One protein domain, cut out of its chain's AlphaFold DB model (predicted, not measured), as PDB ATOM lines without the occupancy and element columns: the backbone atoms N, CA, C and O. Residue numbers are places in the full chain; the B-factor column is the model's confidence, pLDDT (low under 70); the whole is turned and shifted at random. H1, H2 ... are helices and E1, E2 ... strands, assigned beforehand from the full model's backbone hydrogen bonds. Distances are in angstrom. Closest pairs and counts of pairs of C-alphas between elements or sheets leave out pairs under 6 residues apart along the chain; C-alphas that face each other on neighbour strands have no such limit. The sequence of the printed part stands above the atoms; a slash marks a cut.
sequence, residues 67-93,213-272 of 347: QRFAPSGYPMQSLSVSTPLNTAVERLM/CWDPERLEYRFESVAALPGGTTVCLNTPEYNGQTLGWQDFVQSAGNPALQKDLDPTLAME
ATOM      1  N   GLN A  67      62.826  82.523 105.741       91.62
ATOM      2  CA  GLN A  67      62.198  83.576 104.932       91.62
ATOM      3  C   GLN A  67      62.201  84.921 105.633       91.62
ATOM      4  O   GLN A  67      62.122  85.964 104.988       91.62
ATOM      5  N   ARG A  68      62.227  84.907 106.965       90.31
ATOM      6  CA  ARG A  68      62.102  86.106 107.788       90.31
ATOM      7  C   ARG A  68      62.925  85.941 109.050       90.31
ATOM      8  O   ARG A  68      63.105  84.822 109.537       90.31
ATOM      9  N   PHE A  69      63.388  87.062 109.578       89.88
ATOM     10  CA  PHE A  69      64.063  87.121 110.865       89.88
ATOM     11  C   PHE A  69      63.684  88.399 111.614       89.88
ATOM     12  O   PHE A  69      63.228  89.374 111.012       89.88
ATOM     13  N   ALA A  70      63.837  88.391 112.932       87.81
ATOM     14  CA  ALA A  70      63.667  89.565 113.775       87.81
ATOM     15  C   ALA A  70      64.736  89.579 114.870       87.81
ATOM     16  O   ALA A  70      64.978  88.543 115.494       87.81
ATOM     17  N   PRO A  71      65.339  90.740 115.161       82.62
ATOM     18  CA  PRO A  71      66.048  90.923 116.416       82.62
ATOM     19  C   PRO A  71      65.098  90.823 117.600       82.62
ATOM     20  O   PRO A  71      63.901  91.103 117.477       82.62
ATOM     21  N   SER A  72      65.645  90.507 118.771       69.81
ATOM     22  CA  SER A  72      64.867  90.508 120.009       69.81
ATOM     23  C   SER A  72      64.246  91.893 120.259       69.81
ATOM     24  O   SER A  72      64.958  92.868 120.472       69.81
ATOM     25  N   GLY A  73      62.914  91.992 120.190       66.31
ATOM     26  CA  GLY A  73      62.174  93.234 120.456       66.31
ATOM     27  C   GLY A  73      62.058  94.235 119.295       66.31
ATOM     28  O   GLY A  73      61.467  95.296 119.485       66.31
ATOM     29  N   TYR A  74      62.552  93.914 118.095       70.06
ATOM     30  CA  TYR A  74      62.534  94.812 116.927       70.06
ATOM     31  C   TYR A  74      61.617  94.309 115.799       70.06
ATOM     32  O   TYR A  74      61.224  93.138 115.786       70.06
ATOM     33  N   PRO A  75      61.239  95.179 114.836       74.38
ATOM     34  CA  PRO A  75      60.370  94.788 113.735       74.38
ATOM     35  C   PRO A  75      60.988  93.706 112.843       74.38
ATOM     36  O   PRO A  75      62.186  93.689 112.561       74.38
ATOM     37  N   MET A  76      60.104  92.832 112.367       80.88
ATOM     38  CA  MET A  76      60.394  91.730 111.455       80.88
ATOM     39  C   MET A  76      60.962  92.196 110.113       80.88
ATOM     40  O   MET A  76      60.514  93.197 109.551       80.88
ATOM     41  N   GLN A  77      61.880  91.408 109.556       83.25
ATOM     42  CA  GLN A  77      62.508  91.659 108.261       83.25
ATOM     43  C   GLN A  77      62.421  90.434 107.359       83.25
ATOM     44  O   GLN A  77      62.424  89.292 107.827       83.25
ATOM     45  N   SER A  78      62.301  90.672 106.054       86.25
ATOM     46  CA  SER A  78      62.403  89.614 105.054       86.25
ATOM     47  C   SER A  78      63.863  89.205 104.881       86.25
ATOM     48  O   SER A  78      64.768  90.037 104.855       86.25
ATOM     49  N   LEU A  79      64.082  87.904 104.748       86.19
ATOM     50  CA  LEU A  79      65.367  87.323 104.415       86.19
ATOM     51  C   LEU A  79      65.352  86.937 102.938       86.19
ATOM     52  O   LEU A  79      64.492  86.186 102.479       86.19
ATOM     53  N   SER A  80      66.309  87.466 102.180       83.44
ATOM     54  CA  SER A  80      66.539  87.014 100.812       83.44
ATOM     55  C   SER A  80      67.386  85.748 100.829       83.44
ATOM     56  O   SER A  80      68.424  85.719 101.479       83.44
ATOM     57  N   VAL A  81      67.020  84.757 100.013       79.00
ATOM     58  CA  VAL A  81      67.821  83.533  99.805       79.00
ATOM     59  C   VAL A  81      69.235  83.848  99.282       79.00
ATOM     60  O   VAL A  81      70.161  83.070  99.479       79.00
ATOM     61  N   SER A  82      69.424  85.006  98.640       84.56
ATOM     62  CA  SER A  82      70.730  85.450  98.130       84.56
ATOM     63  C   SER A  82      71.672  86.007  99.204       84.56
ATOM     64  O   SER A  82      72.868  86.132  98.955       84.56
ATOM     65  N   THR A  83      71.148  86.371 100.377       83.94
ATOM     66  CA  THR A  83      71.929  86.972 101.464       83.94
ATOM     67  C   THR A  83      72.110  85.940 102.575       83.94
ATOM     68  O   THR A  83      71.112  85.507 103.152       83.94
ATOM     69  N   PRO A  84      73.351  85.542 102.905       87.19
ATOM     70  CA  PRO A  84      73.604  84.679 104.050       87.19
ATOM     71  C   PRO A  84      73.001  85.262 105.332       87.19
ATOM     72  O   PRO A  84      73.078  86.468 105.576       87.19
ATOM     73  N   LEU A  85      72.403  84.405 106.161       88.25
ATOM     74  CA  LEU A  85      71.714  84.834 107.380       88.25
ATOM     75  C   LEU A  85      72.641  85.596 108.335       88.25
ATOM     76  O   LEU A  85      72.245  86.626 108.869       88.25
ATOM     77  N   ASN A  86      73.883  85.136 108.495       89.00
ATOM     78  CA  ASN A  86      74.880  85.806 109.326       89.00
ATOM     79  C   ASN A  86      75.146  87.242 108.840       89.00
ATOM     80  O   ASN A  86      75.166  88.158 109.647       89.00
ATOM     81  N   THR A  87      75.203  87.482 107.525       87.00
ATOM     82  CA  THR A  87      75.344  88.837 106.961       87.00
ATOM     83  C   THR A  87      74.144  89.736 107.259       87.00
ATOM     84  O   THR A  87      74.304  90.947 107.382       87.00
ATOM     85  N   ALA A  88      72.935  89.175 107.335       86.62
ATOM     86  CA  ALA A  88      71.734  89.939 107.660       86.62
ATOM     87  C   ALA A  88      71.650  90.279 109.159       86.62
ATOM     88  O   ALA A  88      71.204  91.368 109.511       86.62
ATOM     89  N   VAL A  89      72.094  89.360 110.021       88.75
ATOM     90  CA  VAL A  89      72.053  89.473 111.488       88.75
ATOM     91  C   VAL A  89      73.205  90.314 112.037       88.75
ATOM     92  O   VAL A  89      72.984  91.157 112.896       88.75
ATOM     93  N   GLU A  90      74.430  90.100 111.559       88.44
ATOM     94  CA  GLU A  90      75.634  90.785 112.065       88.44
ATOM     95  C   GLU A  90      75.745  92.227 111.599       88.44
ATOM     96  O   GLU A  90      76.628  92.976 112.020       88.44
ATOM     97  N   ARG A  91      74.885  92.624 110.667       83.62
ATOM     98  CA  ARG A  91      74.923  93.978 110.170       83.62
ATOM     99  C   ARG A  91      74.556  94.903 111.331       83.62
ATOM    100  O   ARG A  91      73.510  94.763 111.957       83.62
ATOM    101  N   LEU A  92      75.423  95.878 111.572       77.94
ATOM    102  CA  LEU A  92      75.228  96.960 112.529       77.94
ATOM    103  C   LEU A  92      75.027  98.276 111.788       77.94
ATOM    104  O   LEU A  92      75.483  98.433 110.655       77.94
ATOM    105  N   MET A  93      74.323  99.219 112.415       75.25
ATOM    106  CA  MET A  93      74.259 100.575 111.885       75.25
ATOM    107  C   MET A  93      75.670 101.173 111.959       75.25
ATOM    108  O   MET A  93      76.204 101.299 113.059       75.25
ATOM    109  N   CYS A 213      70.463  93.267 115.760       88.38
ATOM    110  CA  CYS A 213      70.540  91.976 116.451       88.38
ATOM    111  C   CYS A 213      71.589  91.937 117.562       88.38
ATOM    112  O   CYS A 213      71.641  90.937 118.268       88.38
ATOM    113  N   TRP A 214      72.413  92.971 117.716       88.12
ATOM    114  CA  TRP A 214      73.468  93.009 118.721       88.12
ATOM    115  C   TRP A 214      72.918  93.359 120.103       88.12
ATOM    116  O   TRP A 214      72.165  94.321 120.260       88.12
ATOM    117  N   ASP A 215      73.327  92.581 121.101       87.75
ATOM    118  CA  ASP A 215      73.068  92.783 122.521       87.75
ATOM    119  C   ASP A 215      74.375  93.258 123.196       87.75
ATOM    120  O   ASP A 215      75.261  92.437 123.463       87.75
ATOM    121  N   PRO A 216      74.540  94.575 123.453       87.00
ATOM    122  CA  PRO A 216      75.774  95.125 124.016       87.00
ATOM    123  C   PRO A 216      76.109  94.604 125.415       87.00
ATOM    124  O   PRO A 216      77.281  94.570 125.777       87.00
ATOM    125  N   GLU A 217      75.106  94.200 126.202       88.69
ATOM    126  CA  GLU A 217      75.318  93.698 127.566       88.69
ATOM    127  C   GLU A 217      75.928  92.293 127.561       88.69
ATOM    128  O   GLU A 217      76.703  91.946 128.452       88.69
ATOM    129  N   ARG A 218      75.592  91.487 126.545       88.56
ATOM    130  CA  ARG A 218      76.088  90.111 126.387       88.56
ATOM    131  C   ARG A 218      77.264  89.988 125.424       88.56
ATOM    132  O   ARG A 218      77.940  88.969 125.449       88.56
ATOM    133  N   LEU A 219      77.514  91.015 124.610       90.94
ATOM    134  CA  LEU A 219      78.484  90.993 123.511       90.94
ATOM    135  C   LEU A 219      78.184  89.884 122.487       90.94
ATOM    136  O   LEU A 219      79.086  89.223 121.970       90.94
ATOM    137  N   GLU A 220      76.897  89.680 122.202       92.00
ATOM    138  CA  GLU A 220      76.389  88.608 121.344       92.00
ATOM    139  C   GLU A 220      75.235  89.103 120.469       92.00
ATOM    140  O   GLU A 220      74.535  90.060 120.797       92.00
ATOM    141  N   TYR A 221      74.990  88.413 119.360       91.69
ATOM    142  CA  TYR A 221      73.819  88.602 118.517       91.69
ATOM    143  C   TYR A 221      72.677  87.679 118.941       91.69
ATOM    144  O   TYR A 221      72.879  86.505 119.252       91.69
ATOM    145  N   ARG A 222      71.451  88.206 118.904       92.06
ATOM    146  CA  ARG A 222      70.225  87.504 119.290       92.06
ATOM    147  C   ARG A 222      69.120  87.780 118.290       92.06
ATOM    148  O   ARG A 222      68.784  88.934 118.004       92.06
ATOM    149  N   PHE A 223      68.528  86.716 117.766       91.38
ATOM    150  CA  PHE A 223      67.487  86.837 116.756       91.38
ATOM    151  C   PHE A 223      66.605  85.595 116.693       91.38
ATOM    152  O   PHE A 223      67.019  84.481 117.008       91.38
ATOM    153  N   GLU A 224      65.387  85.799 116.219       92.44
ATOM    154  CA  GLU A 224      64.474  84.737 115.831       92.44
ATOM    155  C   GLU A 224      64.405  84.672 114.307       92.44
ATOM    156  O   GLU A 224      64.405  85.697 113.624       92.44
ATOM    157  N   SER A 225      64.327  83.466 113.764       92.00
ATOM    158  CA  SER A 225      64.127  83.209 112.340       92.00
ATOM    159  C   SER A 225      63.000  82.207 112.143       92.00
ATOM    160  O   SER A 225      62.640  81.460 113.055       92.00
ATOM    161  N   VAL A 226      62.395  82.211 110.961       93.00
ATOM    162  CA  VAL A 226      61.239  81.359 110.678       93.00
ATOM    163  C   VAL A 226      61.304  80.777 109.275       93.00
ATOM    164  O   VAL A 226      61.720  81.433 108.314       93.00
ATOM    165  N   ALA A 227      60.847  79.535 109.173       92.94
ATOM    166  CA  ALA A 227      60.640  78.828 107.922       92.94
ATOM    167  C   ALA A 227      59.190  78.328 107.841       92.94
ATOM    168  O   ALA A 227      58.591  77.964 108.857       92.94
ATOM    169  N   ALA A 228      58.632  78.266 106.633       92.56
ATOM    170  CA  ALA A 228      57.359  77.595 106.381       92.56
ATOM    171  C   ALA A 228      57.603  76.212 105.777       92.56
ATOM    172  O   ALA A 228      58.216  76.083 104.718       92.56
ATOM    173  N   LEU A 229      57.121  75.171 106.450       88.50
ATOM    174  CA  LEU A 229      57.121  73.810 105.932       88.50
ATOM    175  C   LEU A 229      56.008  73.620 104.884       88.50
ATOM    176  O   LEU A 229      55.008  74.349 104.888       88.50
ATOM    177  N   PRO A 230      56.124  72.584 104.033       81.88
ATOM    178  CA  PRO A 230      55.014  72.122 103.206       81.88
ATOM    179  C   PRO A 230      53.749  71.893 104.039       81.88
ATOM    180  O   PRO A 230      53.804  71.316 105.125       81.88
ATOM    181  N   GLY A 231      52.604  72.352 103.533       80.44
ATOM    182  CA  GLY A 231      51.326  72.293 104.253       80.44
ATOM    183  C   GLY A 231      51.049  73.489 105.171       80.44
ATOM    184  O   GLY A 231      50.029  73.496 105.852       80.44
ATOM    185  N   GLY A 232      51.920  74.506 105.183       81.69
ATOM    186  CA  GLY A 232      51.677  75.781 105.872       81.69
ATOM    187  C   GLY A 232      52.026  75.786 107.360       81.69
ATOM    188  O   GLY A 232      51.803  76.786 108.036       81.69
ATOM    189  N   THR A 233      52.590  74.695 107.888       87.94
ATOM    190  CA  THR A 233      53.123  74.673 109.255       87.94
ATOM    191  C   THR A 233      54.370  75.545 109.344       87.94
ATOM    192  O   THR A 233      55.294  75.401 108.546       87.94
ATOM    193  N   THR A 234      54.430  76.424 110.334       91.81
ATOM    194  CA  THR A 234      55.569  77.313 110.574       91.81
ATOM    195  C   THR A 234      56.521  76.704 111.602       91.81
ATOM    196  O   THR A 234      56.103  76.029 112.544       91.81
ATOM    197  N   VAL A 235      57.820  76.918 111.412       92.50
ATOM    198  CA  VAL A 235      58.856  76.541 112.380       92.50
ATOM    199  C   VAL A 235      59.651  77.783 112.728       92.50
ATOM    200  O   VAL A 235      60.317  78.355 111.867       92.50
ATOM    201  N   CYS A 236      59.577  78.177 113.994       92.81
ATOM    202  CA  CYS A 236      60.360  79.270 114.548       92.81
ATOM    203  C   CYS A 236      61.623  78.716 115.210       92.81
ATOM    204  O   CYS A 236      61.567  77.783 116.016       92.81
ATOM    205  N   LEU A 237      62.754  79.326 114.885       93.19
ATOM    206  CA  LEU A 237      64.062  79.012 115.433       93.19
ATOM    207  C   LEU A 237      64.590  80.256 116.141       93.19
ATOM    208  O   LEU A 237      64.775  81.300 115.517       93.19
ATOM    209  N   ASN A 238      64.804  80.141 117.445       93.25
ATOM    210  CA  ASN A 238      65.436  81.171 118.252       93.25
ATOM    211  C   ASN A 238      66.943  80.911 118.315       93.25
ATOM    212  O   ASN A 238      67.352  79.774 118.546       93.25
ATOM    213  N   THR A 239      67.737  81.964 118.172       93.62
ATOM    214  CA  THR A 239      69.192  81.932 118.334       93.62
ATOM    215  C   THR A 239      69.532  82.777 119.560       93.62
ATOM    216  O   THR A 239      69.591  84.008 119.460       93.62
ATOM    217  N   PRO A 240      69.656  82.156 120.748       90.25
ATOM    218  CA  PRO A 240      69.818  82.891 121.996       90.25
ATOM    219  C   PRO A 240      71.232  83.443 122.191       90.25
ATOM    220  O   PRO A 240      71.388  84.393 122.958       90.25
ATOM    221  N   GLU A 241      72.228  82.835 121.541       90.25
ATOM    222  CA  GLU A 241      73.654  83.125 121.701       90.25
ATOM    223  C   GLU A 241      74.336  82.955 120.340       90.25
ATOM    224  O   GLU A 241      74.491  81.840 119.847       90.25
ATOM    225  N   TYR A 242      74.713  84.063 119.701       93.25
ATOM    226  CA  TYR A 242      75.538  84.033 118.499       93.25
ATOM    227  C   TYR A 242      76.677  85.043 118.613       93.25
ATOM    228  O   TYR A 242      76.466  86.248 118.558       93.25
ATOM    229  N   ASN A 243      77.910  84.569 118.748       91.06
ATOM    230  CA  ASN A 243      79.076  85.423 118.999       91.06
ATOM    231  C   ASN A 243      79.681  86.081 117.737       91.06
ATOM    232  O   ASN A 243      80.725  86.724 117.826       91.06
ATOM    233  N   GLY A 244      79.073  85.892 116.560       89.62
ATOM    234  CA  GLY A 244      79.552  86.460 115.293       89.62
ATOM    235  C   GLY A 244      80.700  85.700 114.616       89.62
ATOM    236  O   GLY A 244      81.290  86.227 113.679       89.62
ATOM    237  N   GLN A 245      81.061  84.491 115.070       89.00
ATOM    238  CA  GLN A 245      82.117  83.695 114.424       89.00
ATOM    239  C   GLN A 245      81.574  82.730 113.368       89.00
ATOM    240  O   GLN A 245      81.896  82.823 112.187       89.00
ATOM    241  N   THR A 246      80.816  81.722 113.795       89.62
ATOM    242  CA  THR A 246      80.267  80.694 112.908       89.62
ATOM    243  C   THR A 246      78.861  80.382 113.355       89.62
ATOM    244  O   THR A 246      78.670  79.931 114.478       89.62
ATOM    245  N   LEU A 247      77.896  80.629 112.472       90.06
ATOM    246  CA  LEU A 247      76.497  80.308 112.714       90.06
ATOM    247  C   LEU A 247      76.228  78.867 112.263       90.06
ATOM    248  O   LEU A 247      76.124  78.586 111.066       90.06
ATOM    249  N   GLY A 248      76.179  77.952 113.223       90.38
ATOM    250  CA  GLY A 248      75.935  76.530 113.023       90.38
ATOM    251  C   GLY A 248      74.509  76.111 113.369       90.38
ATOM    252  O   GLY A 248      73.727  76.853 113.955       90.38
ATOM    253  N   TRP A 249      74.158  74.875 113.011       89.31
ATOM    254  CA  TRP A 249      72.831  74.317 113.293       89.31
ATOM    255  C   TRP A 249      72.549  74.206 114.798       89.31
ATOM    256  O   TRP A 249      71.393  74.282 115.203       89.31
ATOM    257  N   GLN A 250      73.594  74.041 115.612       91.12
ATOM    258  CA  GLN A 250      73.505  73.921 117.065       91.12
ATOM    259  C   GLN A 250      73.123  75.231 117.767       91.12
ATOM    260  O   GLN A 250      72.670  75.190 118.907       91.12
ATOM    261  N   ASP A 251      73.273  76.371 117.089       93.06
ATOM    262  CA  ASP A 251      72.955  77.683 117.660       93.06
ATOM    263  C   ASP A 251      71.438  77.949 117.640       93.06
ATOM    264  O   ASP A 251      70.935  78.843 118.319       93.06
ATOM    265  N   PHE A 252      70.686  77.149 116.875       93.12
ATOM    266  CA  PHE A 252      69.245  77.284 116.719       93.12
ATOM    267  C   PHE A 252      68.483  76.369 117.674       93.12
ATOM    268  O   PHE A 252      68.625  75.146 117.661       93.12
ATOM    269  N   VAL A 253      67.560  76.962 118.424       93.94
ATOM    270  CA  VAL A 253      66.617  76.256 119.290       93.94
ATOM    271  C   VAL A 253      65.207  76.449 118.751       93.94
ATOM    272  O   VAL A 253      64.727  77.575 118.604       93.94
ATOM    273  N   GLN A 254      64.510  75.349 118.467       92.94
ATOM    274  CA  GLN A 254      63.103  75.426 118.084       92.94
ATOM    275  C   GLN A 254      62.278  75.995 119.245       92.94
ATOM    276  O   GLN A 254      62.367  75.525 120.377       92.94
ATOM    277  N   SER A 255      61.456  77.000 118.960       89.31
ATOM    278  CA  SER A 255      60.588  77.639 119.950       89.31
ATOM    279  C   SER A 255      59.196  77.881 119.369       89.31
ATOM    280  O   SER A 255      58.979  77.736 118.166       89.31
ATOM    281  N   ALA A 256      58.231  78.261 120.213       84.25
ATOM    282  CA  ALA A 256      56.934  78.737 119.727       84.25
ATOM    283  C   ALA A 256      57.085  80.016 118.871       84.25
ATOM    284  O   ALA A 256      56.311  80.228 117.936       84.25
ATOM    285  N   GLY A 257      58.128  80.810 119.153       75.12
ATOM    286  CA  GLY A 257      58.511  82.031 118.445       75.12
ATOM    287  C   GLY A 257      57.461  83.139 118.470       75.12
ATOM    288  O   GLY A 257      56.325  82.961 118.913       75.12
ATOM    289  N   ASN A 258      57.837  84.307 117.960       77.75
ATOM    290  CA  ASN A 258      56.924  85.430 117.818       77.75
ATOM    291  C   ASN A 258      55.851  85.154 116.734       77.75
ATOM    292  O   ASN A 258      56.202  84.974 115.563       77.75
ATOM    293  N   PRO A 259      54.538  85.194 117.049       81.19
ATOM    294  CA  PRO A 259      53.473  85.010 116.056       81.19
ATOM    295  C   PRO A 259      53.527  86.006 114.887       81.19
ATOM    296  O   PRO A 259      52.999  85.727 113.811       81.19
ATOM    297  N   ALA A 260      54.165  87.168 115.064       78.75
ATOM    298  CA  ALA A 260      54.352  88.144 113.993       78.75
ATOM    299  C   ALA A 260      55.285  87.635 112.880       78.75
ATOM    300  O   ALA A 260      55.047  87.942 111.711       78.75
ATOM    301  N   LEU A 261      56.296  86.825 113.218       77.25
ATOM    302  CA  LEU A 261      57.204  86.216 112.237       77.25
ATOM    303  C   LEU A 261      56.490  85.189 111.357       77.25
ATOM    304  O   LEU A 261      56.846  85.012 110.199       77.25
ATOM    305  N   GLN A 262      55.441  84.558 111.876       82.75
ATOM    306  CA  GLN A 262      54.730  83.472 111.204       82.75
ATOM    307  C   GLN A 262      53.779  83.939 110.084       82.75
ATOM    308  O   GLN A 262      53.126  83.113 109.451       82.75
ATOM    309  N   LYS A 263      53.679  85.252 109.838       83.75
ATOM    310  CA  LYS A 263      52.840  85.844 108.785       83.75
ATOM    311  C   LYS A 263      53.597  85.973 107.465       83.75
ATOM    312  O   LYS A 263      54.822  86.078 107.472       83.75
ATOM    313  N   ASP A 264      52.859  86.038 106.356       86.38
ATOM    314  CA  ASP A 264      53.383  86.324 105.008       86.38
ATOM    315  C   ASP A 264      54.529  85.393 104.577       86.38
ATOM    316  O   ASP A 264      55.465  85.803 103.892       86.38
ATOM    317  N   LEU A 265      54.469  84.136 105.023       89.50
ATOM    318  CA  LEU A 265      55.395  83.090 104.614       89.50
ATOM    319  C   LEU A 265      54.846  82.359 103.393       89.50
ATOM    320  O   LEU A 265      53.651  82.070 103.316       89.50
ATOM    321  N   ASP A 266      55.737  82.007 102.480       91.25
ATOM    322  CA  ASP A 266      55.414  81.256 101.279       91.25
ATOM    323  C   ASP A 266      55.813  79.776 101.448       91.25
ATOM    324  O   ASP A 266      56.998  79.438 101.346       91.25
ATOM    325  N   PRO A 267      54.861  78.861 101.711       90.06
ATOM    326  CA  PRO A 267      55.159  77.436 101.830       90.06
ATOM    327  C   PRO A 267      55.539  76.792 100.486       90.06
ATOM    328  O   PRO A 267      56.046  75.670 100.482       90.06
ATOM    329  N   THR A 268      55.311  77.463  99.349       91.06
ATOM    330  CA  THR A 268      55.648  76.941  98.014       91.06
ATOM    331  C   THR A 268      57.147  76.995  97.714       91.06
ATOM    332  O   THR A 268      57.614  76.290  96.824       91.06
ATOM    333  N   LEU A 269      57.919  77.745  98.511       90.69
ATOM    334  CA  LEU A 269      59.385  77.775  98.449       90.69
ATOM    335  C   LEU A 269      60.045  76.496  98.987       90.69
ATOM    336  O   LEU A 269      61.266  76.352  98.916       90.69
ATOM    337  N   ALA A 270      59.268  75.571  99.550       91.06
ATOM    338  CA  ALA A 270      59.789  74.295  99.997       91.06
ATOM    339  C   ALA A 270      60.145  73.382  98.811       91.06
ATOM    340  O   ALA A 270      59.382  73.217  97.863       91.06
ATOM    341  N   MET A 271      61.303  72.735  98.902       91.25
ATOM    342  CA  MET A 271      61.819  71.804  97.905       91.25
ATOM    343  C   MET A 271      61.729  70.373  98.432       91.25
ATOM    344  O   MET A 271      62.158  70.095  99.555       91.25
ATOM    345  N   GLU A 272      61.211  69.457  97.614       91.12
ATOM    346  CA  GLU A 272      61.272  68.022  97.891       91.12
ATOM    347  C   GLU A 272      62.595  67.449  97.371       91.12
ATOM    348  O   GLU A 272      62.980  67.637  96.217       91.12
TER     349      GLU A 272
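AT A GLANCE: This is residues 67 to 93 and 213 to 272 of the 347 residues of an uncharacterized protein of Saprospiraceae bacterium (UniProt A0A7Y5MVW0). Little of this domain is regular structure: a long twisted hairpin, E2 and E3, is the middle of a four-stranded antiparallel sheet, with shorter E1 and E4 at its edges and small helix H1 on it. The printed part has 87 residues, only 31 in named elements, mostly strand, along the chain E1, H1, E2, E3, E4. It is compact, radius of gyration of the C-alphas 12.8 A, but elongated, spanning 39 by 25 by 24 A.

HOW THE PARTS SIT: E2, residues 220 to 228, and E3, residues 234 to 242, form an antiparallel hairpin; N 225 and O 237 are 2.8 A apart, within hydrogen-bond range. E4, residues 253 to 255, is antiparallel to E3, with N 238 and O 253 at 2.8 A; E2, E3 and E4 form a meander, each strand the antiparallel neighbour of the one before. E1, residues 67 to 71, is antiparallel to E2, with N 70 and O 224 at 2.8 A. H1, residues 85 to 89, has a height over the sheet of 7.5 A; its O i to N i+4 pair is within hydrogen-bond range.

IN THESE COORDINATES: First to last C-alpha, E2 measures 26.6 A, E3 22.5 A and E1 14.2 A. E1 begins at C-alpha 67 (62.198, 83.576, 104.932); E4 ends at C-alpha 255 (60.588, 77.639, 119.950).

THE WHOLE: The farthest C-alphas, Glu 217 and Glu 272, are 41.7 A apart. Residues 94 to 212 are not printed; C-alphas 93 and 213 are 10.4 A apart. The link E1 to H1 is long. Residues 72 to 73 have pLDDT under 70.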